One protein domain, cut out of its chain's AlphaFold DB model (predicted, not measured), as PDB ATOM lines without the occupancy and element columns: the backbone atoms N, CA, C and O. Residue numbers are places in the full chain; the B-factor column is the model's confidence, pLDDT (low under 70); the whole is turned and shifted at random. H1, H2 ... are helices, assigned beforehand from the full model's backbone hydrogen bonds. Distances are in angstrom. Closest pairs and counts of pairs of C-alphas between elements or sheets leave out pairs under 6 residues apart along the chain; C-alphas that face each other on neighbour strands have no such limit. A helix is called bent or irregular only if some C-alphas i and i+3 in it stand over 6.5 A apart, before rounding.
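AT A GLANCE: This is residues 4 to 191 of the 195 residues of an uncharacterized protein of Candidatus Curtissbacteria bacterium RIFCSPHIGHO2_01_FULL_41_11 (UniProt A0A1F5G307). Six long helices, H1, H2, H3, H5, H6 and H7, stand side by side in a closed ring round a hollow middle, each touching the next, with H7 coming back to H1. The short helix H4 packs on the outside of this ring, on H5. The printed part has 188 residues, with seven named helices in the order H1 to H7 and no named strand, so the class is all helix. It is compact, with a radius of gyration of the C-alphas of 16.1 A, and spans 43 by 37 by 25 A.

IN THESE COORDINATES: The longest helix by residues, H1, takes residues 4 to 32 and measures 43.0 A from C-alpha 4 at (12.617, -3.173, -52.267) to C-alpha 32 at (-9.701, 23.639, -27.171). H2, residues 36 to 61, is 36.8 A long, and H7, residues 163 to 189, is 38.6 A long and ends with C-alpha 189 at (-2.185, 13.549, -21.650). H3, residues 66 to 85, measures 28.7 A, and H6, residues 133 to 158, 37.4 A. H6 is only just irregular: C-alphas 134 and 137 are 6.9 A apart. H5, residues 109 to 130, measures 31.5 A, and H4, residues 93 to 103, 15.1 A.

HOW THE PARTS SIT: H1, H2, H3, H5, H6 and H7 form a bundle, a group of helices running roughly along one another, and the helix packing is mostly aligned. H1 touches H2 at a shallow tilt of 24 degrees, opposite ways, as a helical hairpin; their closest C-alphas, of Thr 16 and Thr 49, are 5.1 A apart. H1 also touches H7, the same way at a shallow tilt of 28 degrees, closest at the C-alphas of Ile 15 and Ser 175, 4.9 A. H2 and H3 form a hairpin, closest at the C-alphas of Ala 44 and Ala 76, 4.2 A. H3 touches H5 the same way at 19 degrees, a shallow tilt, with the C-alphas of Leu 81 and Ile 119 closest at 5.5 A. H5 is the hub, touching H3, H4 and H6. H5 and H6 form a hairpin, closest at the C-alphas of Ala 113 and Ser 146, 4.1 A. H6 and H7 form another, closest at the C-alphas of Ser 148 and Ala 167, 4.2 A. H4 and H5 are also a hairpin, closest at the C-alphas of Ile 103 and Leu 111, 6.1 A. Among the pairs that are apart are H1 and H5, H2 and H6, and H3 and H7. Every O i to N i+4 pair is within hydrogen-bond range in H1, H2, H3, H4, H5 and H7; in H6, 20 of 22 are.

THE WHOLE: The two C-alphas farthest apart, of Gly 159 and Ser 191, are 49.1 A from each other. The printed part has no cut. No link is long; H3 to H4, with 7 residues, is short, and the others are tight. The mean pLDDT of the printed part is 85.1; residues 88 to 107 and residue 131 are under 70.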
ATOM      1  N   VAL A   4      12.372  -4.626 -52.271       81.88
ATOM      2  CA  VAL A   4      12.617  -3.173 -52.267       81.88
ATOM      3  C   VAL A   4      11.322  -2.356 -52.352       81.88
ATOM      4  O   VAL A   4      11.162  -1.371 -51.637       81.88
ATOM      5  N   GLN A   5      10.375  -2.783 -53.191       83.62
ATOM      6  CA  GLN A   5       9.072  -2.124 -53.317       83.62
ATOM      7  C   GLN A   5       8.236  -2.310 -52.051       83.62
ATOM      8  O   GLN A   5       7.571  -1.374 -51.625       83.62
ATOM      9  N   ILE A   6       8.297  -3.491 -51.424       87.81
ATOM     10  CA  ILE A   6       7.582  -3.759 -50.167       87.81
ATOM     11  C   ILE A   6       8.097  -2.826 -49.070       87.81
ATOM     12  O   ILE A   6       7.301  -2.142 -48.435       87.81
ATOM     13  N   ILE A   7       9.418  -2.740 -48.889       89.00
ATOM     14  CA  ILE A   7      10.032  -1.872 -47.872       89.00
ATOM     15  C   ILE A   7       9.651  -0.407 -48.108       89.00
ATOM     16  O   ILE A   7       9.281   0.288 -47.167       89.00
ATOM     17  N   SER A   8       9.684   0.050 -49.363       88.44
ATOM     18  CA  SER A   8       9.297   1.417 -49.713       88.44
ATOM     19  C   SER A   8       7.832   1.705 -49.360       88.44
ATOM     20  O   SER A   8       7.559   2.665 -48.641       88.44
ATOM     21  N   ILE A   9       6.900   0.830 -49.752       90.50
ATOM     22  CA  ILE A   9       5.472   0.983 -49.432       90.50
ATOM     23  C   ILE A   9       5.237   0.979 -47.924       90.50
ATOM     24  O   ILE A   9       4.546   1.861 -47.423       90.50
ATOM     25  N   VAL A  10       5.833   0.038 -47.186       92.56
ATOM     26  CA  VAL A  10       5.673  -0.037 -45.725       92.56
ATOM     27  C   VAL A  10       6.239   1.217 -45.056       92.56
ATOM     28  O   VAL A  10       5.590   1.774 -44.174       92.56
ATOM     29  N   SER A  11       7.396   1.712 -45.505       93.12
ATOM     30  CA  SER A  11       8.008   2.932 -44.964       93.12
ATOM     31  C   SER A  11       7.131   4.171 -45.170       93.12
ATOM     32  O   SER A  11       6.892   4.921 -44.221       93.12
ATOM     33  N   TYR A  12       6.577   4.348 -46.373       93.19
ATOM     34  CA  TYR A  12       5.698   5.473 -46.686       93.19
ATOM     35  C   TYR A  12       4.336   5.348 -46.018       93.19
ATOM     36  O   TYR A  12       3.805   6.343 -45.529       93.19
ATOM     37  N   PHE A  13       3.784   4.142 -45.929       94.75
ATOM     38  CA  PHE A  13       2.538   3.901 -45.217       94.75
ATOM     39  C   PHE A  13       2.676   4.215 -43.723       94.75
ATOM     40  O   PHE A  13       1.838   4.930 -43.168       94.75
ATOM     41  N   ALA A  14       3.754   3.745 -43.085       95.19
ATOM     42  CA  ALA A  14       4.018   3.988 -41.671       95.19
ATOM     43  C   ALA A  14       4.130   5.489 -41.376       95.19
ATOM     44  O   ALA A  14       3.367   6.014 -40.564       95.19
ATOM     45  N   ILE A  15       5.019   6.205 -42.077       95.06
ATOM     46  CA  ILE A  15       5.226   7.638 -41.832       95.06
ATOM     47  C   ILE A  15       3.964   8.464 -42.130       95.06
ATOM     48  O   ILE A  15       3.619   9.346 -41.347       95.06
ATOM     49  N   THR A  16       3.220   8.135 -43.196       95.50
ATOM     50  CA  THR A  16       1.958   8.816 -43.543       95.50
ATOM     51  C   THR A  16       0.922   8.640 -42.440       95.50
ATOM     52  O   THR A  16       0.291   9.613 -42.028       95.50
ATOM     53  N   SER A  17       0.772   7.415 -41.931       95.69
ATOM     54  CA  SER A  17      -0.185   7.090 -40.869       95.69
ATOM     55  C   SER A  17       0.152   7.818 -39.568       95.69
ATOM     56  O   SER A  17      -0.733   8.353 -38.905       95.69
ATOM     57  N   ILE A  18       1.439   7.897 -39.224       95.44
ATOM     58  CA  ILE A  18       1.893   8.607 -38.025       95.44
ATOM     59  C   ILE A  18       1.679  10.111 -38.166       95.44
ATOM     60  O   ILE A  18       1.146  10.730 -37.249       95.44
ATOM     61  N   PHE A  19       2.023  10.712 -39.308       95.75
ATOM     62  CA  PHE A  19       1.732  12.127 -39.541       95.75
ATOM     63  C   PHE A  19       0.228  12.408 -39.513       95.75
ATOM     64  O   PHE A  19      -0.181  13.379 -38.885       95.75
ATOM     65  N   ALA A  20      -0.604  11.522 -40.070       94.44
ATOM     66  CA  ALA A  20      -2.058  11.637 -39.969       94.44
ATOM     67  C   ALA A  20      -2.553  11.590 -38.511       94.44
ATOM     68  O   ALA A  20      -3.404  12.386 -38.118       94.44
ATOM     69  N   ALA A  21      -1.982  10.720 -37.677       93.62
ATOM     70  CA  ALA A  21      -2.301  10.679 -36.251       93.62
ATOM     71  C   ALA A  21      -1.832  11.946 -35.507       93.62
ATOM     72  O   ALA A  21      -2.530  12.444 -34.624       93.62
ATOM     73  N   ILE A  22      -0.687  12.520 -35.891       93.50
ATOM     74  CA  ILE A  22      -0.204  13.798 -35.349       93.50
ATOM     75  C   ILE A  22      -1.143  14.954 -35.728       93.50
ATOM     76  O   ILE A  22      -1.380  15.830 -34.898       93.50
ATOM     77  N   ILE A  23      -1.728  14.958 -36.934       93.88
ATOM     78  CA  ILE A  23      -2.746  15.954 -37.321       93.88
ATOM     79  C   ILE A  23      -3.895  15.953 -36.312       93.88
ATOM     80  O   ILE A  23      -4.307  17.022 -35.867       93.88
ATOM     81  N   TRP A  24      -4.376  14.769 -35.916       91.06
ATOM     82  CA  TRP A  24      -5.472  14.647 -34.955       91.06
ATOM     83  C   TRP A  24      -5.158  15.323 -33.616       91.06
ATOM     84  O   TRP A  24      -6.012  16.018 -33.067       91.06
ATOM     85  N   LEU A  25      -3.916  15.210 -33.126       90.25
ATOM     86  CA  LEU A  25      -3.490  15.920 -31.916       90.25
ATOM     87  C   LEU A  25      -3.625  17.436 -32.048       90.25
ATOM     88  O   LEU A  25      -4.052  18.096 -31.103       90.25
ATOM     89  N   TYR A  26      -3.249  17.996 -33.198       90.06
ATOM     90  CA  TYR A  26      -3.331  19.437 -33.407       90.06
ATOM     91  C   TYR A  26      -4.757  19.912 -33.685       90.06
ATOM     92  O   TYR A  26      -5.094  21.008 -33.253       90.06
ATOM     93  N   ILE A  27      -5.604  19.102 -34.331       90.75
ATOM     94  CA  ILE A  27      -7.047  19.385 -34.441       90.75
ATOM     95  C   ILE A  27      -7.646  19.524 -33.041       90.75
ATOM     96  O   ILE A  27      -8.320  20.508 -32.751       90.75
ATOM     97  N   ASP A  28      -7.358  18.563 -32.171       86.19
ATOM     98  CA  ASP A  28      -7.883  18.544 -30.812       86.19
ATOM     99  C   ASP A  28      -7.288  19.655 -29.921       86.19
ATOM    100  O   ASP A  28      -7.968  20.229 -29.079       86.19
ATOM    101  N   ALA A  29      -6.026  20.042 -30.133       85.56
ATOM    102  CA  ALA A  29      -5.462  21.218 -29.469       85.56
ATOM    103  C   ALA A  29      -6.134  22.526 -29.936       85.56
ATOM    104  O   ALA A  29      -6.432  23.395 -29.118       85.56
ATOM    105  N   LEU A  30      -6.394  22.659 -31.243       90.44
ATOM    106  CA  LEU A  30      -7.021  23.842 -31.840       90.44
ATOM    107  C   LEU A  30      -8.499  23.986 -31.472       90.44
ATOM    108  O   LEU A  30      -8.971  25.116 -31.356       90.44
ATOM    109  N   SER A  31      -9.217  22.874 -31.283       89.50
ATOM    110  CA  SER A  31     -10.615  22.889 -30.836       89.50
ATOM    111  C   SER A  31     -10.749  23.399 -29.399       89.50
ATOM    112  O   SER A  31     -11.724  24.080 -29.085       89.50
ATOM    113  N   LEU A  32      -9.758  23.126 -28.541       87.88
ATOM    114  CA  LEU A  32      -9.701  23.639 -27.171       87.88
ATOM    115  C   LEU A  32      -9.302  25.118 -27.125       87.88
ATOM    116  O   LEU A  32      -9.898  25.899 -26.381       87.88
ATOM    117  N   ARG A  33      -8.280  25.513 -27.893       87.19
ATOM    118  CA  ARG A  33      -7.822  26.903 -27.980       87.19
ATOM    119  C   ARG A  33      -7.092  27.159 -29.291       87.19
ATOM    120  O   ARG A  33      -6.113  26.490 -29.617       87.19
ATOM    121  N   PHE A  34      -7.493  28.215 -29.994       90.56
ATOM    122  CA  PHE A  34      -6.775  28.636 -31.189       90.56
ATOM    123  C   PHE A  34      -5.437  29.297 -30.827       90.56
ATOM    124  O   PHE A  34      -5.393  30.380 -30.244       90.56
ATOM    125  N   GLU A  35      -4.339  28.652 -31.217       89.19
ATOM    126  CA  GLU A  35      -2.982  29.179 -31.100       89.19
ATOM    127  C   GLU A  35      -2.276  29.095 -32.457       89.19
ATOM    128  O   GLU A  35      -2.244  28.038 -33.089       89.19
ATOM    129  N   VAL A  36      -1.657  30.197 -32.897       88.75
ATOM    130  CA  VAL A  36      -1.009  30.291 -34.222       88.75
ATOM    131  C   VAL A  36       0.058  29.208 -34.412       88.75
ATOM    132  O   VAL A  36       0.146  28.607 -35.478       88.75
ATOM    133  N   LYS A  37       0.837  28.898 -33.367       88.00
ATOM    134  CA  LYS A  37       1.856  27.833 -33.400       88.00
ATOM    135  C   LYS A  37       1.234  26.465 -33.689       88.00
ATOM    136  O   LYS A  37       1.733  25.731 -34.538       88.00
ATOM    137  N   SER A  38       0.138  26.144 -33.005       89.62
ATOM    138  CA  SER A  38      -0.604  24.892 -33.184       89.62
ATOM    139  C   SER A  38      -1.249  24.818 -34.567       89.62
ATOM    140  O   SER A  38      -1.217  23.765 -35.197       89.62
ATOM    141  N   PHE A  39      -1.735  25.947 -35.090       93.06
ATOM    142  CA  PHE A  39      -2.292  26.036 -36.441       93.06
ATOM    143  C   PHE A  39      -1.235  25.807 -37.530       93.06
ATOM    144  O   PHE A  39      -1.462  25.040 -38.464       93.06
ATOM    145  N   LEU A  40      -0.046  26.401 -37.384       93.50
ATOM    146  CA  LEU A  40       1.069  26.177 -38.309       93.50
ATOM    147  C   LEU A  40       1.523  24.714 -38.308       93.50
ATOM    148  O   LEU A  40       1.761  24.155 -39.375       93.50
ATOM    149  N   LYS A  41       1.602  24.075 -37.132       92.75
ATOM    150  CA  LYS A  41       1.936  22.647 -37.029       92.75
ATOM    151  C   LYS A  41       0.853  21.770 -37.653       92.75
ATOM    152  O   LYS A  41       1.198  20.869 -38.409       92.75
ATOM    153  N   PHE A  42      -0.426  22.061 -37.408       95.62
ATOM    154  CA  PHE A  42      -1.545  21.381 -38.068       95.62
ATOM    155  C   PHE A  42      -1.396  21.415 -39.593       95.62
ATOM    156  O   PHE A  42      -1.301  20.357 -40.214       95.62
ATOM    157  N   LEU A  43      -1.288  22.614 -40.180       96.31
ATOM    158  CA  LEU A  43      -1.128  22.777 -41.627       96.31
ATOM    159  C   LEU A  43       0.105  22.044 -42.146       96.31
ATOM    160  O   LEU A  43       0.041  21.362 -43.168       96.31
ATOM    161  N   ALA A  44       1.225  22.148 -41.435       95.06
ATOM    162  CA  ALA A  44       2.446  21.489 -41.846       95.06
ATOM    163  C   ALA A  44       2.320  19.963 -41.859       95.06
ATOM    164  O   ALA A  44       2.673  19.324 -42.849       95.06
ATOM    165  N   PHE A  45       1.787  19.360 -40.795       95.94
ATOM    166  CA  PHE A  45       1.593  17.912 -40.759       95.94
ATOM    167  C   PHE A  45       0.543  17.455 -41.779       95.94
ATOM    168  O   PHE A  45       0.737  16.405 -42.381       95.94
ATOM    169  N   SER A  46      -0.486  18.258 -42.083       97.00
ATOM    170  CA  SER A  46      -1.403  17.989 -43.204       97.00
ATOM    171  C   SER A  46      -0.689  17.942 -44.554       97.00
ATOM    172  O   SER A  46      -0.899  17.008 -45.328       97.00
ATOM    173  N   LEU A  47       0.195  18.903 -44.827       96.56
ATOM    174  CA  LEU A  47       0.982  18.933 -46.059       96.56
ATOM    175  C   LEU A  47       1.989  17.774 -46.131       96.56
ATOM    176  O   LEU A  47       2.129  17.171 -47.194       96.56
ATOM    177  N   LEU A  48       2.641  17.406 -45.018       95.69
ATOM    178  CA  LEU A  48       3.507  16.219 -44.963       95.69
ATOM    179  C   LEU A  48       2.718  14.935 -45.222       95.69
ATOM    180  O   LEU A  48       3.153  14.115 -46.029       95.69
ATOM    181  N   THR A  49       1.560  14.754 -44.585       96.75
ATOM    182  CA  THR A  49       0.701  13.588 -44.825       96.75
ATOM    183  C   THR A  49       0.312  13.497 -46.295       96.75
ATOM    184  O   THR A  49       0.436  12.424 -46.878       96.75
ATOM    185  N   LEU A  50      -0.079  14.608 -46.928       95.62
ATOM    186  CA  LEU A  50      -0.384  14.631 -48.361       95.62
ATOM    187  C   LEU A  50       0.843  14.306 -49.226       95.62
ATOM    188  O   LEU A  50       0.735  13.500 -50.147       95.62
ATOM    189  N   ALA A  51       2.014  14.874 -48.925       93.75
ATOM    190  CA  ALA A  51       3.246  14.604 -49.668       93.75
ATOM    191  C   ALA A  51       3.625  13.114 -49.622       93.75
ATOM    192  O   ALA A  51       3.850  12.489 -50.660       93.75
ATOM    193  N   PHE A  52       3.638  12.518 -48.428       92.62
ATOM    194  CA  PHE A  52       3.969  11.103 -48.256       92.62
ATOM    195  C   PHE A  52       2.870  10.168 -48.777       92.62
ATOM    196  O   PHE A  52       3.189   9.107 -49.314       92.62
ATOM    197  N   PHE A  53       1.600  10.584 -48.739       94.00
ATOM    198  CA  PHE A  53       0.506   9.872 -49.400       94.00
ATOM    199  C   PHE A  53       0.670   9.862 -50.926       94.00
ATOM    200  O   PHE A  53       0.499   8.821 -51.565       94.00
ATOM    201  N   PHE A  54       1.080  10.980 -51.534       92.12
ATOM    202  CA  PHE A  54       1.430  10.982 -52.952       92.12
ATOM    203  C   PHE A  54       2.603  10.043 -53.231       92.12
ATOM    204  O   PHE A  54       2.509   9.225 -54.137       92.12
ATOM    205  N   ARG A  55       3.659  10.054 -52.415       89.12
ATOM    206  CA  ARG A  55       4.796   9.126 -52.556       89.12
ATOM    207  C   ARG A  55       4.377   7.649 -52.466       89.12
ATOM    208  O   ARG A  55       4.839   6.822 -53.250       89.12
ATOM    209  N   LEU A  56       3.445   7.330 -51.565       90.31
ATOM    210  CA  LEU A  56       2.840   6.003 -51.431       90.31
ATOM    211  C   LEU A  56       2.054   5.610 -52.691       90.31
ATOM    212  O   LEU A  56       2.249   4.520 -53.229       90.31
ATOM    213  N   THR A  57       1.191   6.497 -53.190       89.69
ATOM    214  CA  THR A  57       0.383   6.231 -54.394       89.69
ATOM    215  C   THR A  57       1.228   6.137 -55.662       89.69
ATOM    216  O   THR A  57       0.917   5.308 -56.511       89.69
ATOM    217  N   GLN A  58       2.333   6.882 -55.778       85.31
ATOM    218  CA  GLN A  58       3.314   6.686 -56.854       85.31
ATOM    219  C   GLN A  58       3.885   5.258 -56.818       85.31
ATOM    220  O   GLN A  58       3.967   4.605 -57.855       85.31
ATOM    221  N   GLY A  59       4.216   4.740 -55.629       79.19
ATOM    222  CA  GLY A  59       4.743   3.382 -55.456       79.19
ATOM    223  C   GLY A  59       3.746   2.254 -55.756       79.19
ATOM    224  O   GLY A  59       4.172   1.151 -56.099       79.19
ATOM    225  N   ILE A  60       2.438   2.514 -55.639       83.50
ATOM    226  CA  ILE A  60       1.367   1.525 -55.870       83.50
ATOM    227  C   ILE A  60       0.811   1.613 -57.297       83.50
ATOM    228  O   ILE A  60       0.617   0.591 -57.950       83.50
ATOM    229  N   PHE A  61       0.549   2.828 -57.779       83.50
ATOM    230  CA  PHE A  61      -0.190   3.090 -59.016       83.50
ATOM    231  C   PHE A  61       0.678   3.660 -60.147       83.50
ATOM    232  O   PHE A  61       0.146   3.955 -61.213       83.50
ATOM    233  N   ASN A  62       1.993   3.834 -59.945       75.25
ATOM    234  CA  ASN A  62       2.912   4.451 -60.918       75.25
ATOM    235  C   ASN A  62       2.461   5.839 -61.423       75.25
ATOM    236  O   ASN A  62       2.799   6.252 -62.532       75.25
ATOM    237  N   ALA A  63       1.703   6.583 -60.616       77.38
ATOM    238  CA  ALA A  63       1.401   7.981 -60.907       77.38
ATOM    239  C   ALA A  63       2.673   8.842 -60.774       77.38
ATOM    240  O   ALA A  63       3.591   8.467 -60.049       77.38
ATOM    241  N   ASN A  64       2.752   9.997 -61.444       78.94
ATOM    242  CA  ASN A  64       3.899  10.907 -61.330       78.94
ATOM    243  C   ASN A  64       3.477  12.236 -60.688       78.94
ATOM    244  O   ASN A  64       2.912  13.101 -61.354       78.94
ATOM    245  N   PHE A  65       3.787  12.400 -59.399       83.44
ATOM    246  CA  PHE A  65       3.514  13.620 -58.625       83.44
ATOM    247  C   PHE A  65       4.787  14.245 -58.036       83.44
ATOM    248  O   PHE A  65       4.710  15.037 -57.101       83.44
ATOM    249  N   SER A  66       5.957  13.902 -58.577       82.00
ATOM    250  CA  SER A  66       7.274  14.222 -58.001       82.00
ATOM    251  C   SER A  66       7.486  15.708 -57.664       82.00
ATOM    252  O   SER A  66       7.962  16.032 -56.577       82.00
ATOM    253  N   ASN A  67       7.085  16.626 -58.550       85.44
ATOM    254  CA  ASN A  67       7.197  18.067 -58.295       85.44
ATOM    255  C   ASN A  67       6.244  18.543 -57.191       85.44
ATOM    256  O   ASN A  67       6.634  19.321 -56.324       85.44
ATOM    257  N   LEU A  68       4.992  18.086 -57.223       86.75
ATOM    258  CA  LEU A  68       3.971  18.489 -56.260       86.75
ATOM    259  C   LEU A  68       4.312  17.966 -54.857       86.75
ATOM    260  O   LEU A  68       4.254  18.719 -53.892       86.75
ATOM    261  N   GLU A  69       4.759  16.715 -54.764       88.19
ATOM    262  CA  GLU A  69       5.299  16.105 -53.548       88.19
ATOM    263  C   GLU A  69       6.432  16.946 -52.944       88.19
ATOM    264  O   GLU A  69       6.386  17.276 -51.759       88.19
ATOM    265  N   PHE A  70       7.417  17.336 -53.761       88.88
ATOM    266  CA  PHE A  70       8.538  18.156 -53.308       88.88
ATOM    267  C   PHE A  70       8.074  19.492 -52.711       88.88
ATOM    268  O   PHE A  70       8.514  19.867 -51.622       88.88
ATOM    269  N   TRP A  71       7.169  20.203 -53.389       89.06
ATOM    270  CA  TRP A  71       6.668  21.494 -52.910       89.06
ATOM    271  C   TRP A  71       5.829  21.367 -51.638       89.06
ATOM    272  O   TRP A  71       5.982  22.183 -50.726       89.06
ATOM    273  N   LEU A  72       4.991  20.332 -51.536       93.31
ATOM    274  CA  LEU A  72       4.237  20.042 -50.317       93.31
ATOM    275  C   LEU A  72       5.173  19.745 -49.145       93.31
ATOM    276  O   LEU A  72       5.026  20.333 -48.077       93.31
ATOM    277  N   GLN A  73       6.175  18.889 -49.347       93.31
ATOM    278  CA  GLN A  73       7.115  18.537 -48.288       93.31
ATOM    279  C   GLN A  73       7.958  19.745 -47.857       93.31
ATOM    280  O   GLN A  73       8.101  20.003 -46.666       93.31
ATOM    281  N   SER A  74       8.464  20.527 -48.814       90.31
ATOM    282  CA  SER A  74       9.274  21.718 -48.532       90.31
ATOM    283  C   SER A  74       8.487  22.792 -47.778       90.31
ATOM    284  O   SER A  74       8.953  23.309 -46.761       90.31
ATOM    285  N   SER A  75       7.272  23.110 -48.238       89.38
ATOM    286  CA  SER A  75       6.399  24.084 -47.566       89.38
ATOM    287  C   SER A  75       6.018  23.628 -46.159       89.38
ATOM    288  O   SER A  75       6.043  24.428 -45.224       89.38
ATOM    289  N   ALA A  76       5.761  22.336 -45.973       93.44
ATOM    290  CA  ALA A  76       5.480  21.778 -44.664       93.44
ATOM    291  C   ALA A  76       6.657  21.911 -43.686       93.44
ATOM    292  O   ALA A  76       6.477  22.371 -42.560       93.44
ATOM    293  N   LEU A  77       7.873  21.554 -44.110       92.31
ATOM    294  CA  LEU A  77       9.063  21.671 -43.262       92.31
ATOM    295  C   LEU A  77       9.332  23.138 -42.881       92.31
ATOM    296  O   LEU A  77       9.665  23.427 -41.731       92.31
ATOM    297  N   TRP A  78       9.093  24.078 -43.798       89.81
ATOM    298  CA  TRP A  78       9.138  25.510 -43.497       89.81
ATOM    299  C   TRP A  78       8.126  25.939 -42.437       89.81
ATOM    300  O   TRP A  78       8.483  26.674 -41.517       89.81
ATOM    301  N   LEU A  79       6.882  25.472 -42.533       91.06
ATOM    302  CA  LEU A  79       5.845  25.779 -41.548       91.06
ATOM    303  C   LEU A  79       6.177  25.194 -40.168       91.06
ATOM    304  O   LEU A  79       5.969  25.868 -39.158       91.06
ATOM    305  N   ILE A  80       6.755  23.987 -40.110       91.31
ATOM    306  CA  ILE A  80       7.243  23.398 -38.852       91.31
ATOM    307  C   ILE A  80       8.333  24.283 -38.259       91.31
ATOM    308  O   ILE A  80       8.237  24.661 -37.089       91.31
ATOM    309  N   LEU A  81       9.334  24.656 -39.057       87.06
ATOM    310  CA  LEU A  81      10.421  25.520 -38.607       87.06
ATOM    311  C   LEU A  81       9.884  26.862 -38.085       87.06
ATOM    312  O   LEU A  81      10.213  27.262 -36.971       87.06
ATOM    313  N   ALA A  82       8.994  27.514 -38.840       85.44
ATOM    314  CA  ALA A  82       8.352  28.764 -38.442       85.44
ATOM    315  C   ALA A  82       7.575  28.616 -37.124       85.44
ATOM    316  O   ALA A  82       7.680  29.471 -36.246       85.44
ATOM    317  N   SER A  83       6.855  27.504 -36.936       87.81
ATOM    318  CA  SER A  83       6.099  27.249 -35.705       87.81
ATOM    319  C   SER A  83       6.986  27.173 -34.454       87.81
ATOM    320  O   SER A  83       6.566  27.620 -33.387       87.81
ATOM    321  N   TYR A  84       8.209  26.644 -34.584       83.06
ATOM    322  CA  TYR A  84       9.178  26.560 -33.490       83.06
ATOM    323  C   TYR A  84       9.981  27.852 -33.304       83.06
ATOM    324  O   TYR A  84      10.372  28.164 -32.183       83.06
ATOM    325  N   LEU A  85      10.184  28.643 -34.361       78.12
ATOM    326  CA  LEU A  85      10.800  29.972 -34.264       78.12
ATOM    327  C   LEU A  85       9.916  30.988 -33.541       78.12
ATOM    328  O   LEU A  85      10.422  31.881 -32.866       78.12
ATOM    329  N   LEU A  86       8.593  30.835 -33.629       77.69
ATOM    330  CA  LEU A  86       7.658  31.614 -32.818       77.69
ATOM    331  C   LEU A  86       7.772  31.292 -31.318       77.69
ATOM    332  O   LEU A  86       7.115  31.942 -30.499       77.69
ATOM    333  N   ASP A  87       8.548  30.275 -30.931       70.75
ATOM    334  CA  ASP A  87       8.762  29.939 -29.535       70.75
ATOM    335  C   ASP A  87       9.829  30.820 -28.880       70.75
ATOM    336  O   ASP A  87      10.966  30.921 -29.350       70.75
ATOM    337  N   TYR A  88       9.451  31.451 -27.762       57.56
ATOM    338  CA  TYR A  88      10.222  32.503 -27.084       57.56
ATOM    339  C   TYR A  88      11.600  32.018 -26.600       57.56
ATOM    340  O   TYR A  88      12.524  32.804 -26.408       57.56
ATOM    341  N   HIS A  89      11.760  30.704 -26.436       63.34
ATOM    342  CA  HIS A  89      12.990  30.075 -25.965       63.34
ATOM    343  C   HIS A  89      14.014  29.767 -27.074       63.34
ATOM    344  O   HIS A  89      15.121  29.320 -26.766       63.34
ATOM    345  N   SER A  90      13.697  30.016 -28.351       55.59
ATOM    346  CA  SER A  90      14.619  29.764 -29.467       55.59
ATOM    347  C   SER A  90      15.692  30.865 -29.583       55.59
ATOM    348  O   SER A  90      15.585  31.823 -30.339       55.59
ATOM    349  N   LYS A  91      16.792  30.749 -28.823       55.06
ATOM    350  CA  LYS A  91      17.925  31.701 -28.918       55.06
ATOM    351  C   LYS A  91      18.757  31.551 -30.210       55.06
ATOM    352  O   LYS A  91      19.627  32.377 -30.460       55.06
ATOM    353  N   LEU A  92      18.531  30.515 -31.032       54.53
ATOM    354  CA  LEU A  92      19.233  30.288 -32.313       54.53
ATOM    355  C   LEU A  92      18.607  31.048 -33.490       54.53
ATOM    356  O   LEU A  92      18.701  30.575 -34.621       54.53
ATOM    357  N   GLN A  93      18.018  32.227 -33.275       58.12
ATOM    358  CA  GLN A  93      17.530  33.062 -34.380       58.12
ATOM    359  C   GLN A  93      18.628  33.277 -35.437       58.12
ATOM    360  O   GLN A  93      18.368  33.159 -36.624       58.12
ATOM    361  N   LEU A  94      19.890  33.457 -35.035       50.50
ATOM    362  CA  LEU A  94      20.986  33.746 -35.968       50.50
ATOM    363  C   LEU A  94      21.450  32.519 -36.787       50.50
ATOM    364  O   LEU A  94      21.658  32.620 -37.992       50.50
ATOM    365  N   LEU A  95      21.551  31.340 -36.166       54.91
ATOM    366  CA  LEU A  95      21.965  30.091 -36.836       54.91
ATOM    367  C   LEU A  95      20.848  29.527 -37.725       54.91
ATOM    368  O   LEU A  95      21.124  28.993 -38.798       54.91
ATOM    369  N   THR A  96      19.587  29.717 -37.325       57.91
ATOM    370  CA  THR A  96      18.450  29.470 -38.218       57.91
ATOM    371  C   THR A  96      18.434  30.462 -39.367       57.91
ATOM    372  O   THR A  96      18.329  30.004 -40.489       57.91
ATOM    373  N   ILE A  97      18.651  31.767 -39.161       59.81
ATOM    374  CA  ILE A  97      18.771  32.744 -40.263       59.81
ATOM    375  C   ILE A  97      19.874  32.347 -41.260       59.81
ATOM    376  O   ILE A  97      19.630  32.352 -42.464       59.81
ATOM    377  N   ILE A  98      21.055  31.925 -40.797       56.31
ATOM    378  CA  ILE A  98      22.132  31.446 -41.686       56.31
ATOM    379  C   ILE A  98      21.715  30.165 -42.423       56.31
ATOM    380  O   ILE A  98      21.947  30.044 -43.627       56.31
ATOM    381  N   GLY A  99      21.053  29.224 -41.742       60.78
ATOM    382  CA  GLY A  99      20.482  28.028 -42.367       60.78
ATOM    383  C   GLY A  99      19.425  28.360 -43.426       60.78
ATOM    384  O   GLY A  99      19.457  27.806 -44.519       60.78
ATOM    385  N   ILE A 100      18.549  29.324 -43.142       62.69
ATOM    386  CA  ILE A 100      17.511  29.848 -44.039       62.69
ATOM    387  C   ILE A 100      18.141  30.462 -45.293       62.69
ATOM    388  O   ILE A 100      17.707  30.169 -46.402       62.69
ATOM    389  N   ILE A 101      19.203  31.256 -45.132       57.81
ATOM    390  CA  ILE A 101      19.949  31.847 -46.252       57.81
ATOM    391  C   ILE A 101      20.633  30.751 -47.083       57.81
ATOM    392  O   ILE A 101      20.583  30.779 -48.311       57.81
ATOM    393  N   SER A 102      21.214  29.745 -46.425       58.38
ATOM    394  CA  SER A 102      21.885  28.614 -47.082       58.38
ATOM    395  C   SER A 102      20.913  27.741 -47.891       58.38
ATOM    396  O   SER A 102      21.293  27.173 -48.914       58.38
ATOM    397  N   ILE A 103      19.641  27.670 -47.474       62.72
ATOM    398  CA  ILE A 103      18.585  26.910 -48.157       62.72
ATOM    399  C   ILE A 103      18.287  27.462 -49.559       62.72
ATOM    400  O   ILE A 103      17.990  26.671 -50.450       62.72
ATOM    401  N   PHE A 104      18.444  28.768 -49.812       59.00
ATOM    402  CA  PHE A 104      18.209  29.345 -51.148       59.00
ATOM    403  C   PHE A 104      19.147  28.799 -52.238       59.00
ATOM    404  O   PHE A 104      18.838  28.906 -53.424       59.00
ATOM    405  N   PHE A 105      20.268  28.183 -51.852       60.41
ATOM    406  CA  PHE A 105      21.239  27.607 -52.783       60.41
ATOM    407  C   PHE A 105      21.067  26.095 -52.995       60.41
ATOM    408  O   PHE A 105      21.704  25.521 -53.880       60.41
ATOM    409  N   LEU A 106      20.198  25.435 -52.222       66.56
ATOM    410  CA  LEU A 106      19.967  23.994 -52.306       66.56
ATOM    411  C   LEU A 106      18.756  23.679 -53.187       66.56
ATOM    412  O   LEU A 106      17.757  24.392 -53.190       66.56
ATOM    413  N   LYS A 107      18.829  22.577 -53.940       69.56
ATOM    414  CA  LYS A 107      17.748  22.116 -54.825       69.56
ATOM    415  C   LYS A 107      17.311  20.699 -54.462       69.56
ATOM    416  O   LYS A 107      18.134  19.870 -54.064       69.56
ATOM    417  N   ASN A 108      16.030  20.401 -54.679       76.56
ATOM    418  CA  ASN A 108      15.443  19.063 -54.551       76.56
ATOM    419  C   ASN A 108      15.690  18.440 -53.159       76.56
ATOM    420  O   ASN A 108      15.644  19.115 -52.137       76.56
ATOM    421  N   TYR A 109      15.978  17.145 -53.110       77.12
ATOM    422  CA  TYR A 109      16.177  16.363 -51.888       77.12
ATOM    423  C   TYR A 109      17.232  16.913 -50.914       77.12
ATOM    424  O   TYR A 109      17.081  16.760 -49.705       77.12
ATOM    425  N   ALA A 110      18.256  17.622 -51.403       81.25
ATOM    426  CA  ALA A 110      19.238  18.271 -50.532       81.25
ATOM    427  C   ALA A 110      18.614  19.405 -49.699       81.25
ATOM    428  O   ALA A 110      18.967  19.588 -48.537       81.25
ATOM    429  N   LEU A 111      17.653  20.133 -50.275       85.94
ATOM    430  CA  LEU A 111      16.902  21.171 -49.573       85.94
ATOM    431  C   LEU A 111      16.017  20.564 -48.476       85.94
ATOM    432  O   LEU A 111      16.057  21.033 -47.340       85.94
ATOM    433  N   LEU A 112      15.293  19.482 -48.787       87.12
ATOM    434  CA  LEU A 112      14.450  18.768 -47.816       87.12
ATOM    435  C   LEU A 112      15.269  18.206 -46.647       87.12
ATOM    436  O   LEU A 112      14.846  18.291 -45.489       87.12
ATOM    437  N   ALA A 113      16.459  17.672 -46.938       87.31
ATOM    438  CA  ALA A 113      17.387  17.195 -45.921       87.31
ATOM    439  C   ALA A 113      17.790  18.332 -44.971       87.31
ATOM    440  O   ALA A 113      17.587  18.232 -43.764       87.31
ATOM    441  N   VAL A 114      18.271  19.455 -45.511       88.38
ATOM    442  CA  VAL A 114      18.715  20.591 -44.689       88.38
ATOM    443  C   VAL A 114      17.573  21.210 -43.886       88.38
ATOM    444  O   VAL A 114      17.763  21.510 -42.711       88.38
ATOM    445  N   GLN A 115      16.373  21.345 -44.453       88.81
ATOM    446  CA  GLN A 115      15.206  21.817 -43.702       88.81
ATOM    447  C   GLN A 115      14.887  20.906 -42.509       88.81
ATOM    448  O   GLN A 115      14.686  21.385 -41.394       88.81
ATOM    449  N   SER A 116      14.891  19.591 -42.726       88.88
ATOM    450  CA  SER A 116      14.627  18.602 -41.674       88.88
ATOM    451  C   SER A 116      15.708  18.624 -40.593       88.88
ATOM    452  O   SER A 116      15.404  18.564 -39.401       88.88
ATOM    453  N   PHE A 117      16.969  18.799 -40.992       90.38
ATOM    454  CA  PHE A 117      18.083  18.978 -40.069       90.38
ATOM    455  C   PHE A 117      17.926  20.242 -39.216       90.38
ATOM    456  O   PHE A 117      18.069  20.178 -37.997       90.38
ATOM    457  N   LEU A 118      17.572  21.379 -39.823       88.00
ATOM    458  CA  LEU A 118      17.344  22.623 -39.083       88.00
ATOM    459  C   LEU A 118      16.210  22.484 -38.069       88.00
ATOM    460  O   LEU A 118      16.357  22.948 -36.941       88.00
ATOM    461  N   ILE A 119      15.116  21.802 -38.425       89.19
ATOM    462  CA  ILE A 119      14.038  21.499 -37.474       89.19
ATOM    463  C   ILE A 119      14.589  20.698 -36.288       89.19
ATOM    464  O   ILE A 119      14.344  21.067 -35.141       89.19
ATOM    465  N   SER A 120      15.370  19.644 -36.544       90.38
ATOM    466  CA  SER A 120      15.991  18.828 -35.490       90.38
ATOM    467  C   SER A 120      16.864  19.672 -34.548       90.38
ATOM    468  O   SER A 120      16.715  19.590 -33.328       90.38
ATOM    469  N   VAL A 121      17.703  20.560 -35.095       87.38
ATOM    470  CA  VAL A 121      18.565  21.470 -34.317       87.38
ATOM    471  C   VAL A 121      17.750  22.458 -33.476       87.38
ATOM    472  O   VAL A 121      18.063  22.675 -32.304       87.38
ATOM    473  N   VAL A 122      16.691  23.043 -34.041       85.81
ATOM    474  CA  VAL A 122      15.817  23.975 -33.311       85.81
ATOM    475  C   VAL A 122      15.112  23.266 -32.157       85.81
ATOM    476  O   VAL A 122      15.117  23.771 -31.034       85.81
ATOM    477  N   ILE A 123      14.560  22.073 -32.392       87.50
ATOM    478  CA  ILE A 123      13.897  21.287 -31.344       87.50
ATOM    479  C   ILE A 123      14.899  20.877 -30.258       87.50
ATOM    480  O   ILE A 123      14.571  20.958 -29.074       87.50
ATOM    481  N   LEU A 124      16.130  20.503 -30.625       86.38
ATOM    482  CA  LEU A 124      17.197  20.193 -29.667       86.38
ATOM    483  C   LEU A 124      17.489  21.375 -28.748       86.38
ATOM    484  O   LEU A 124      17.571  21.210 -27.530       86.38
ATOM    485  N   GLN A 125      17.593  22.573 -29.314       81.38
ATOM    486  CA  GLN A 125      17.807  23.766 -28.514       81.38
ATOM    487  C   GLN A 125      16.631  24.046 -27.574       81.38
ATOM    488  O   GLN A 125      16.851  24.365 -26.401       81.38
ATOM    489  N   ILE A 126      15.395  23.934 -28.070       81.19
ATOM    490  CA  ILE A 126      14.195  24.134 -27.251       81.19
ATOM    491  C   ILE A 126      14.191  23.126 -26.103       81.19
ATOM    492  O   ILE A 126      14.060  23.538 -24.952       81.19
ATOM    493  N   SER A 127      14.428  21.842 -26.382       83.44
ATOM    494  CA  SER A 127      14.491  20.777 -25.375       83.44
ATOM    495  C   SER A 127      15.535  21.066 -24.293       83.44
ATOM    496  O   SER A 127      15.238  20.969 -23.100       83.44
ATOM    497  N   TYR A 128      16.731  21.516 -24.692       80.50
ATOM    498  CA  TYR A 128      17.790  21.894 -23.757       80.50
ATOM    499  C   TYR A 128      17.414  23.123 -22.911       80.50
ATOM    500  O   TYR A 128      17.688  23.166 -21.714       80.50
ATOM    501  N   SER A 129      16.745  24.109 -23.514       78.81
ATOM    502  CA  SER A 129      16.413  25.385 -22.864       78.81
ATOM    503  C   SER A 129      15.195  25.302 -21.939       78.81
ATOM    504  O   SER A 129      15.110  26.053 -20.971       78.81
ATOM    505  N   THR A 130      14.252  24.405 -22.226       70.25
ATOM    506  CA  THR A 130      12.947  24.315 -21.541       70.25
ATOM    507  C   THR A 130      12.794  23.073 -20.658       70.25
ATOM    508  O   THR A 130      11.747  22.876 -20.052       70.25
ATOM    509  N   LYS A 131      13.831  22.227 -20.547       69.25
ATOM    510  CA  LYS A 131      13.799  20.916 -19.860       69.25
ATOM    511  C   LYS A 131      12.748  19.930 -20.412       69.25
ATOM    512  O   LYS A 131      12.559  18.868 -19.816       69.25
ATOM    513  N   HIS A 132      12.120  20.223 -21.554       74.00
ATOM    514  CA  HIS A 132      11.184  19.339 -22.258       74.00
ATOM    515  C   HIS A 132      11.930  18.169 -22.923       74.00
ATOM    516  O   HIS A 132      12.243  18.182 -24.117       74.00
ATOM    517  N   LYS A 133      12.283  17.156 -22.119       75.62
ATOM    518  CA  LYS A 133      12.938  15.914 -22.580       75.62
ATOM    519  C   LYS A 133      12.019  15.048 -23.447       75.62
ATOM    520  O   LYS A 133      12.503  14.222 -24.214       75.62
ATOM    521  N   ASP A 134      10.713  15.263 -23.361       77.62
ATOM    522  CA  ASP A 134       9.688  14.653 -24.208       77.62
ATOM    523  C   ASP A 134       9.842  15.023 -25.691       77.62
ATOM    524  O   ASP A 134       9.349  14.305 -26.552       77.62
ATOM    525  N   LEU A 135      10.592  16.081 -26.016       83.19
ATOM    526  CA  LEU A 135      10.905  16.456 -27.397       83.19
ATOM    527  C   LEU A 135      12.043  15.631 -28.020       83.19
ATOM    528  O   LEU A 135      12.224  15.685 -29.235       83.19
ATOM    529  N   ILE A 136      12.808  14.858 -27.237       85.19
ATOM    530  CA  ILE A 136      13.968  14.099 -27.746       85.19
ATOM    531  C   ILE A 136      13.600  13.168 -28.917       85.19
ATOM    532  O   ILE A 136      14.301  13.192 -29.932       85.19
ATOM    533  N   PRO A 137      12.492  12.408 -28.861       88.44
ATOM    534  CA  PRO A 137      12.041  11.598 -29.989       88.44
ATOM    535  C   PRO A 137      11.705  12.388 -31.269       88.44
ATOM    536  O   PRO A 137      11.857  11.861 -32.369       88.44
ATOM    537  N   LEU A 138      11.291  13.659 -31.165       88.62
ATOM    538  CA  LEU A 138      11.111  14.519 -32.343       88.62
ATOM    539  C   LEU A 138      12.451  14.930 -32.955       88.62
ATOM    540  O   LEU A 138      12.564  14.986 -34.180       88.62
ATOM    541  N   ILE A 139      13.468  15.196 -32.126       89.94
ATOM    542  CA  ILE A 139      14.827  15.520 -32.592       89.94
ATOM    543  C   ILE A 139      15.348  14.379 -33.463       89.94
ATOM    544  O   ILE A 139      15.790  14.618 -34.590       89.94
ATOM    545  N   SER A 140      15.266  13.145 -32.956       92.06
ATOM    546  CA  SER A 140      15.713  11.959 -33.687       92.06
ATOM    547  C   SER A 140      14.856  11.691 -34.921       92.06
ATOM    548  O   SER A 140      15.423  11.415 -35.975       92.06
ATOM    549  N   GLY A 141      13.533  11.864 -34.851       94.12
ATOM    550  CA  GLY A 141      12.643  11.709 -36.006       94.12
ATOM    551  C   GLY A 141      12.991  12.631 -37.172       94.12
ATOM    552  O   GLY A 141      13.187  12.161 -38.294       94.12
ATOM    553  N   PHE A 142      13.155  13.934 -36.921       93.50
ATOM    554  CA  PHE A 142      13.555  14.883 -37.968       93.50
ATOM    555  C   PHE A 142      15.012  14.703 -38.416       93.50
ATOM    556  O   PHE A 142      15.313  14.892 -39.596       93.50
ATOM    557  N   GLY A 143      15.908  14.282 -37.517       94.00
ATOM    558  CA  GLY A 143      17.287  13.933 -37.868       94.00
ATOM    559  C   GLY A 143      17.360  12.730 -38.817       94.00
ATOM    560  O   GLY A 143      18.046  12.780 -39.835       94.00
ATOM    561  N   LEU A 144      16.595  11.673 -38.542       95.88
ATOM    562  CA  LEU A 144      16.491  10.505 -39.420       95.88
ATOM    563  C   LEU A 144      15.809  10.864 -40.747       95.88
ATOM    564  O   LEU A 144      16.277  10.442 -41.802       95.88
ATOM    565  N   LEU A 145      14.768  11.702 -40.728       94.31
ATOM    566  CA  LEU A 145      14.136  12.195 -41.955       94.31
ATOM    567  C   LEU A 145      15.131  12.985 -42.822       94.31
ATOM    568  O   LEU A 145      15.192  12.772 -44.030       94.31
ATOM    569  N   SER A 146      15.989  13.807 -42.207       93.25
ATOM    570  CA  SER A 146      17.091  14.482 -42.904       93.25
ATOM    571  C   SER A 146      18.053  13.499 -43.572       93.25
ATOM    572  O   SER A 146      18.444  13.713 -44.718       93.25
ATOM    573  N   ILE A 147      18.460  12.437 -42.870       93.44
ATOM    574  CA  ILE A 147      19.374  11.421 -43.416       93.44
ATOM    575  C   ILE A 147      18.707  10.672 -44.577       93.44
ATOM    576  O   ILE A 147      19.337  10.467 -45.612       93.44
ATOM    577  N   SER A 148      17.428  10.315 -44.437       92.88
ATOM    578  CA  SER A 148      16.648   9.658 -45.492       92.88
ATOM    579  C   SER A 148      16.585  10.515 -46.762       92.88
ATOM    580  O   SER A 148      16.917  10.039 -47.848       92.88
ATOM    581  N   GLU A 149      16.263  11.807 -46.637       90.81
ATOM    582  CA  GLU A 149      16.219  12.709 -47.792       90.81
ATOM    583  C   GLU A 149      17.608  12.956 -48.397       90.81
ATOM    584  O   GLU A 149      17.753  13.034 -49.619       90.81
ATOM    585  N   PHE A 150      18.663  12.991 -47.579       89.88
ATOM    586  CA  PHE A 150      20.033  13.071 -48.081       89.88
ATOM    587  C   PHE A 150      20.436  11.813 -48.868       89.88
ATOM    588  O   PHE A 150      21.035  11.918 -49.937       89.88
ATOM    589  N   PHE A 151      20.064  10.621 -48.404       91.75
ATOM    590  CA  PHE A 151      20.305   9.379 -49.142       91.75
ATOM    591  C   PHE A 151      19.527   9.339 -50.464       91.75
ATOM    592  O   PHE A 151      20.094   8.984 -51.498       91.75
ATOM    593  N   ASN A 152      18.277   9.812 -50.476       87.69
ATOM    594  CA  ASN A 152      17.516   9.992 -51.716       87.69
ATOM    595  C   ASN A 152      18.207  10.962 -52.687       87.69
ATOM    596  O   ASN A 152      18.209  10.725 -53.897       87.69
ATOM    597  N   HIS A 153      18.823  12.036 -52.179       86.50
ATOM    598  CA  HIS A 153      19.628  12.948 -52.991       86.50
ATOM    599  C   HIS A 153      20.849  12.249 -53.607       86.50
ATOM    600  O   HIS A 153      21.096  12.403 -54.806       86.50
ATOM    601  N   LEU A 154      21.594  11.471 -52.816       86.00
ATOM    602  CA  LEU A 154      22.773  10.742 -53.289       86.00
ATOM    603  C   LEU A 154      22.430   9.758 -54.413       86.00
ATOM    604  O   LEU A 154      23.143   9.711 -55.414       86.00
ATOM    605  N   GLU A 155      21.322   9.026 -54.316       85.44
ATOM    606  CA  GLU A 155      20.939   8.122 -55.404       85.44
ATOM    607  C   GLU A 155      20.446   8.893 -56.637       85.44
ATOM    608  O   GLU A 155      20.953   8.690 -57.739       85.44
ATOM    609  N   LYS A 156      19.499   9.823 -56.465       81.62
ATOM    610  CA  LYS A 156      18.828  10.485 -57.597       81.62
ATOM    611  C   LYS A 156      19.703  11.493 -58.341       81.62
ATOM    612  O   LYS A 156      19.447  11.755 -59.511       81.62
ATOM    613  N   VAL A 157      20.692  12.088 -57.673       81.75
ATOM    614  CA  VAL A 157      21.550  13.136 -58.258       81.75
ATOM    615  C   VAL A 157      22.977  12.650 -58.483       81.75
ATOM    616  O   VAL A 157      23.594  13.030 -59.474       81.75
ATOM    617  N   ARG A 158      23.522  11.824 -57.579       78.75
ATOM    618  CA  ARG A 158      24.905  11.326 -57.682       78.75
ATOM    619  C   ARG A 158      24.996   9.900 -58.231       78.75
ATOM    620  O   ARG A 158      26.107   9.444 -58.480       78.75
ATOM    621  N   GLY A 159      23.870   9.213 -58.441       81.50
ATOM    622  CA  GLY A 159      23.833   7.869 -59.023       81.50
ATOM    623  C   GLY A 159      24.427   6.784 -58.123       81.50
ATOM    624  O   GLY A 159      24.783   5.714 -58.615       81.50
ATOM    625  N   ILE A 160      24.576   7.047 -56.819       83.06
ATOM    626  CA  ILE A 160      25.170   6.079 -55.894       83.06
ATOM    627  C   ILE A 160      24.136   4.993 -55.590       83.06
ATOM    628  O   ILE A 160      23.073   5.270 -55.035       83.06
ATOM    629  N   GLN A 161      24.445   3.759 -55.982       83.75
ATOM    630  CA  GLN A 161      23.514   2.633 -55.928       83.75
ATOM    631  C   GLN A 161      23.120   2.260 -54.489       83.75
ATOM    632  O   GLN A 161      23.931   2.347 -53.570       83.75
ATOM    633  N   ASN A 162      21.890   1.759 -54.323       81.12
ATOM    634  CA  ASN A 162      21.308   1.228 -53.078       81.12
ATOM    635  C   ASN A 162      21.027   2.253 -51.959       81.12
ATOM    636  O   ASN A 162      20.551   1.868 -50.886       81.12
ATOM    637  N   PHE A 163      21.246   3.549 -52.188       87.38
ATOM    638  CA  PHE A 163      20.981   4.592 -51.193       87.38
ATOM    639  C   PHE A 163      19.484   4.873 -50.991       87.38
ATOM    640  O   PHE A 163      19.074   5.194 -49.885       87.38
ATOM    641  N   SER A 164      18.644   4.666 -51.998       83.06
ATOM    642  CA  SER A 164      17.178   4.722 -51.935       83.06
ATOM    643  C   SER A 164      16.619   3.630 -51.023       83.06
ATOM    644  O   SER A 164      15.721   3.865 -50.216       83.06
ATOM    645  N   LEU A 165      17.202   2.427 -51.069       87.56
ATOM    646  CA  LEU A 165      16.835   1.356 -50.145       87.56
ATOM    647  C   LEU A 165      17.228   1.721 -48.709       87.56
ATOM    648  O   LEU A 165      16.398   1.600 -47.809       87.56
ATOM    649  N   ALA A 166      18.448   2.226 -48.503       89.88
ATOM    650  CA  ALA A 166      18.878   2.729 -47.201       89.88
ATOM    651  C   ALA A 166      17.977   3.877 -46.705       89.88
ATOM    652  O   ALA A 166      17.595   3.892 -45.538       89.88
ATOM    653  N   ALA A 167      17.567   4.791 -47.591       90.38
ATOM    654  CA  ALA A 167      16.663   5.891 -47.274       90.38
ATOM    655  C   ALA A 167      15.311   5.392 -46.746       90.38
ATOM    656  O   ALA A 167      14.826   5.919 -45.744       90.38
ATOM    657  N   ASN A 168      14.733   4.352 -47.360       91.94
ATOM    658  CA  ASN A 168      13.476   3.747 -46.906       91.94
ATOM    659  C   ASN A 168      13.617   3.078 -45.524       91.94
ATOM    660  O   ASN A 168      12.720   3.191 -44.689       91.94
ATOM    661  N   PHE A 169      14.749   2.421 -45.243       93.06
ATOM    662  CA  PHE A 169      15.025   1.870 -43.908       93.06
ATOM    663  C   PHE A 169      15.164   2.966 -42.853       93.06
ATOM    664  O   PHE A 169      14.553   2.885 -41.790       93.06
ATOM    665  N   VAL A 170      15.927   4.018 -43.152       94.88
ATOM    666  CA  VAL A 170      16.059   5.176 -42.259       94.88
ATOM    667  C   VAL A 170      14.692   5.820 -42.011       94.88
ATOM    668  O   VAL A 170      14.388   6.191 -40.880       94.88
ATOM    669  N   LEU A 171      13.832   5.889 -43.031       94.06
ATOM    670  CA  LEU A 171      12.476   6.416 -42.904       94.06
ATOM    671  C   LEU A 171      11.582   5.548 -42.004       94.06
ATOM    672  O   LEU A 171      10.791   6.092 -41.237       94.06
ATOM    673  N   LEU A 172      11.732   4.218 -42.032       93.75
ATOM    674  CA  LEU A 172      11.060   3.333 -41.072       93.75
ATOM    675  C   LEU A 172      11.475   3.658 -39.636       93.75
ATOM    676  O   LEU A 172      10.609   3.822 -38.778       93.75
ATOM    677  N   PHE A 173      12.771   3.823 -39.372       94.44
ATOM    678  CA  PHE A 173      13.234   4.229 -38.044       94.44
ATOM    679  C   PHE A 173      12.727   5.623 -37.655       94.44
ATOM    680  O   PHE A 173      12.289   5.807 -36.520       94.44
ATOM    681  N   ALA A 174      12.694   6.573 -38.598       95.19
ATOM    682  CA  ALA A 174      12.098   7.889 -38.372       95.19
ATOM    683  C   ALA A 174      10.626   7.757 -37.947       95.19
ATOM    684  O   ALA A 174      10.198   8.349 -36.956       95.19
ATOM    685  N   SER A 175       9.861   6.909 -38.639       95.31
ATOM    686  CA  SER A 175       8.460   6.638 -38.316       95.31
ATOM    687  C   SER A 175       8.303   6.082 -36.892       95.31
ATOM    688  O   SER A 175       7.515   6.610 -36.111       95.31
ATOM    689  N   LEU A 176       9.141   5.127 -36.481       94.44
ATOM    690  CA  LEU A 176       9.121   4.586 -35.120       94.44
ATOM    691  C   LEU A 176       9.415   5.661 -34.067       94.44
ATOM    692  O   LEU A 176       8.744   5.704 -33.037       94.44
ATOM    693  N   THR A 177      10.366   6.561 -34.325       94.75
ATOM    694  CA  THR A 177      10.667   7.664 -33.398       94.75
ATOM    695  C   THR A 177       9.523   8.676 -33.289       94.75
ATOM    696  O   THR A 177       9.179   9.082 -32.178       94.75
ATOM    697  N   PHE A 178       8.862   9.021 -34.402       94.56
ATOM    698  CA  PHE A 178       7.673   9.877 -34.382       94.56
ATOM    699  C   PHE A 178       6.488   9.204 -33.685       94.56
ATOM    700  O   PHE A 178       5.753   9.861 -32.951       94.56
ATOM    701  N   PHE A 179       6.313   7.896 -33.869       94.12
ATOM    702  CA  PHE A 179       5.286   7.135 -33.166       94.12
ATOM    703  C   PHE A 179       5.553   7.078 -31.662       94.12
ATOM    704  O   PHE A 179       4.649   7.313 -30.869       94.12
ATOM    705  N   TYR A 180       6.796   6.814 -31.258       93.38
ATOM    706  CA  TYR A 180       7.174   6.810 -29.848       93.38
ATOM    707  C   TYR A 180       6.922   8.176 -29.196       93.38
ATOM    708  O   TYR A 180       6.381   8.238 -28.093       93.38
ATOM    709  N   TRP A 181       7.239   9.267 -29.902       92.81
ATOM    710  CA  TRP A 181       6.882  10.614 -29.464       92.81
ATOM    711  C   TRP A 181       5.370  10.779 -29.266       92.81
ATOM    712  O   TRP A 181       4.921  11.171 -28.190       92.81
ATOM    713  N   LEU A 182       4.595  10.451 -30.305       91.44
ATOM    714  CA  LEU A 182       3.138  10.547 -30.316       91.44
ATOM    715  C   LEU A 182       2.533   9.777 -29.136       91.44
ATOM    716  O   LEU A 182       1.679  10.294 -28.416       91.44
ATOM    717  N   TRP A 183       3.010   8.552 -28.918       89.44
ATOM    718  CA  TRP A 183       2.576   7.697 -27.825       89.44
ATOM    719  C   TRP A 183       2.937   8.279 -26.460       89.44
ATOM    720  O   TRP A 183       2.084   8.334 -25.578       89.44
ATOM    721  N   SER A 184       4.173   8.755 -26.282       85.31
ATOM    722  CA  SER A 184       4.611   9.385 -25.033       85.31
ATOM    723  C   SER A 184       3.745  10.599 -24.689       85.31
ATOM    724  O   SER A 184       3.287  10.724 -23.552       85.31
ATOM    725  N   TYR A 185       3.436  11.436 -25.681       84.19
ATOM    726  CA  TYR A 185       2.545  12.580 -25.516       84.19
ATOM    727  C   TYR A 185       1.125  12.157 -25.104       84.19
ATOM    728  O   TYR A 185       0.575  12.681 -24.131       84.19
ATOM    729  N   LEU A 186       0.537  11.178 -25.800       85.31
ATOM    730  CA  LEU A 186      -0.792  10.644 -25.484       85.31
ATOM    731  C   LEU A 186      -0.848  10.020 -24.083       85.31
ATOM    732  O   LEU A 186      -1.792  10.275 -23.336       85.31
ATOM    733  N   ALA A 187       0.170   9.245 -23.706       85.00
ATOM    734  CA  ALA A 187       0.248   8.596 -22.403       85.00
ATOM    735  C   ALA A 187       0.293   9.612 -21.252       85.00
ATOM    736  O   ALA A 187      -0.373   9.411 -20.235       85.00
ATOM    737  N   ILE A 188       1.021  10.721 -21.427       79.31
ATOM    738  CA  ILE A 188       1.044  11.832 -20.466       79.31
ATOM    739  C   ILE A 188      -0.332  12.499 -20.399       79.31
ATOM    740  O   ILE A 188      -0.869  12.701 -19.310       79.31
ATOM    741  N   ARG A 189      -0.921  12.812 -21.556       75.81
ATOM    742  CA  ARG A 189      -2.185  13.549 -21.650       75.81
ATOM    743  C   ARG A 189      -3.375  12.799 -21.056       75.81
ATOM    744  O   ARG A 189      -4.204  13.409 -20.389       75.81
ATOM    745  N   PHE A 190      -3.451  11.493 -21.288       81.06
ATOM    746  CA  PHE A 190      -4.528  10.638 -20.785       81.06
ATOM    747  C   PHE A 190      -4.175   9.934 -19.468       81.06
ATOM    748  O   PHE A 190      -4.939   9.096 -19.002       81.06
ATOM    749  N   SER A 191      -3.031  10.262 -18.851       73.69
ATOM    750  CA  SER A 191      -2.554   9.637 -17.609       73.69
ATOM    751  C   SER A 191      -2.469   8.099 -17.668       73.69
ATOM    752  O   SER A 191      -2.562   7.427 -16.642       73.69
TER     753      SER A 191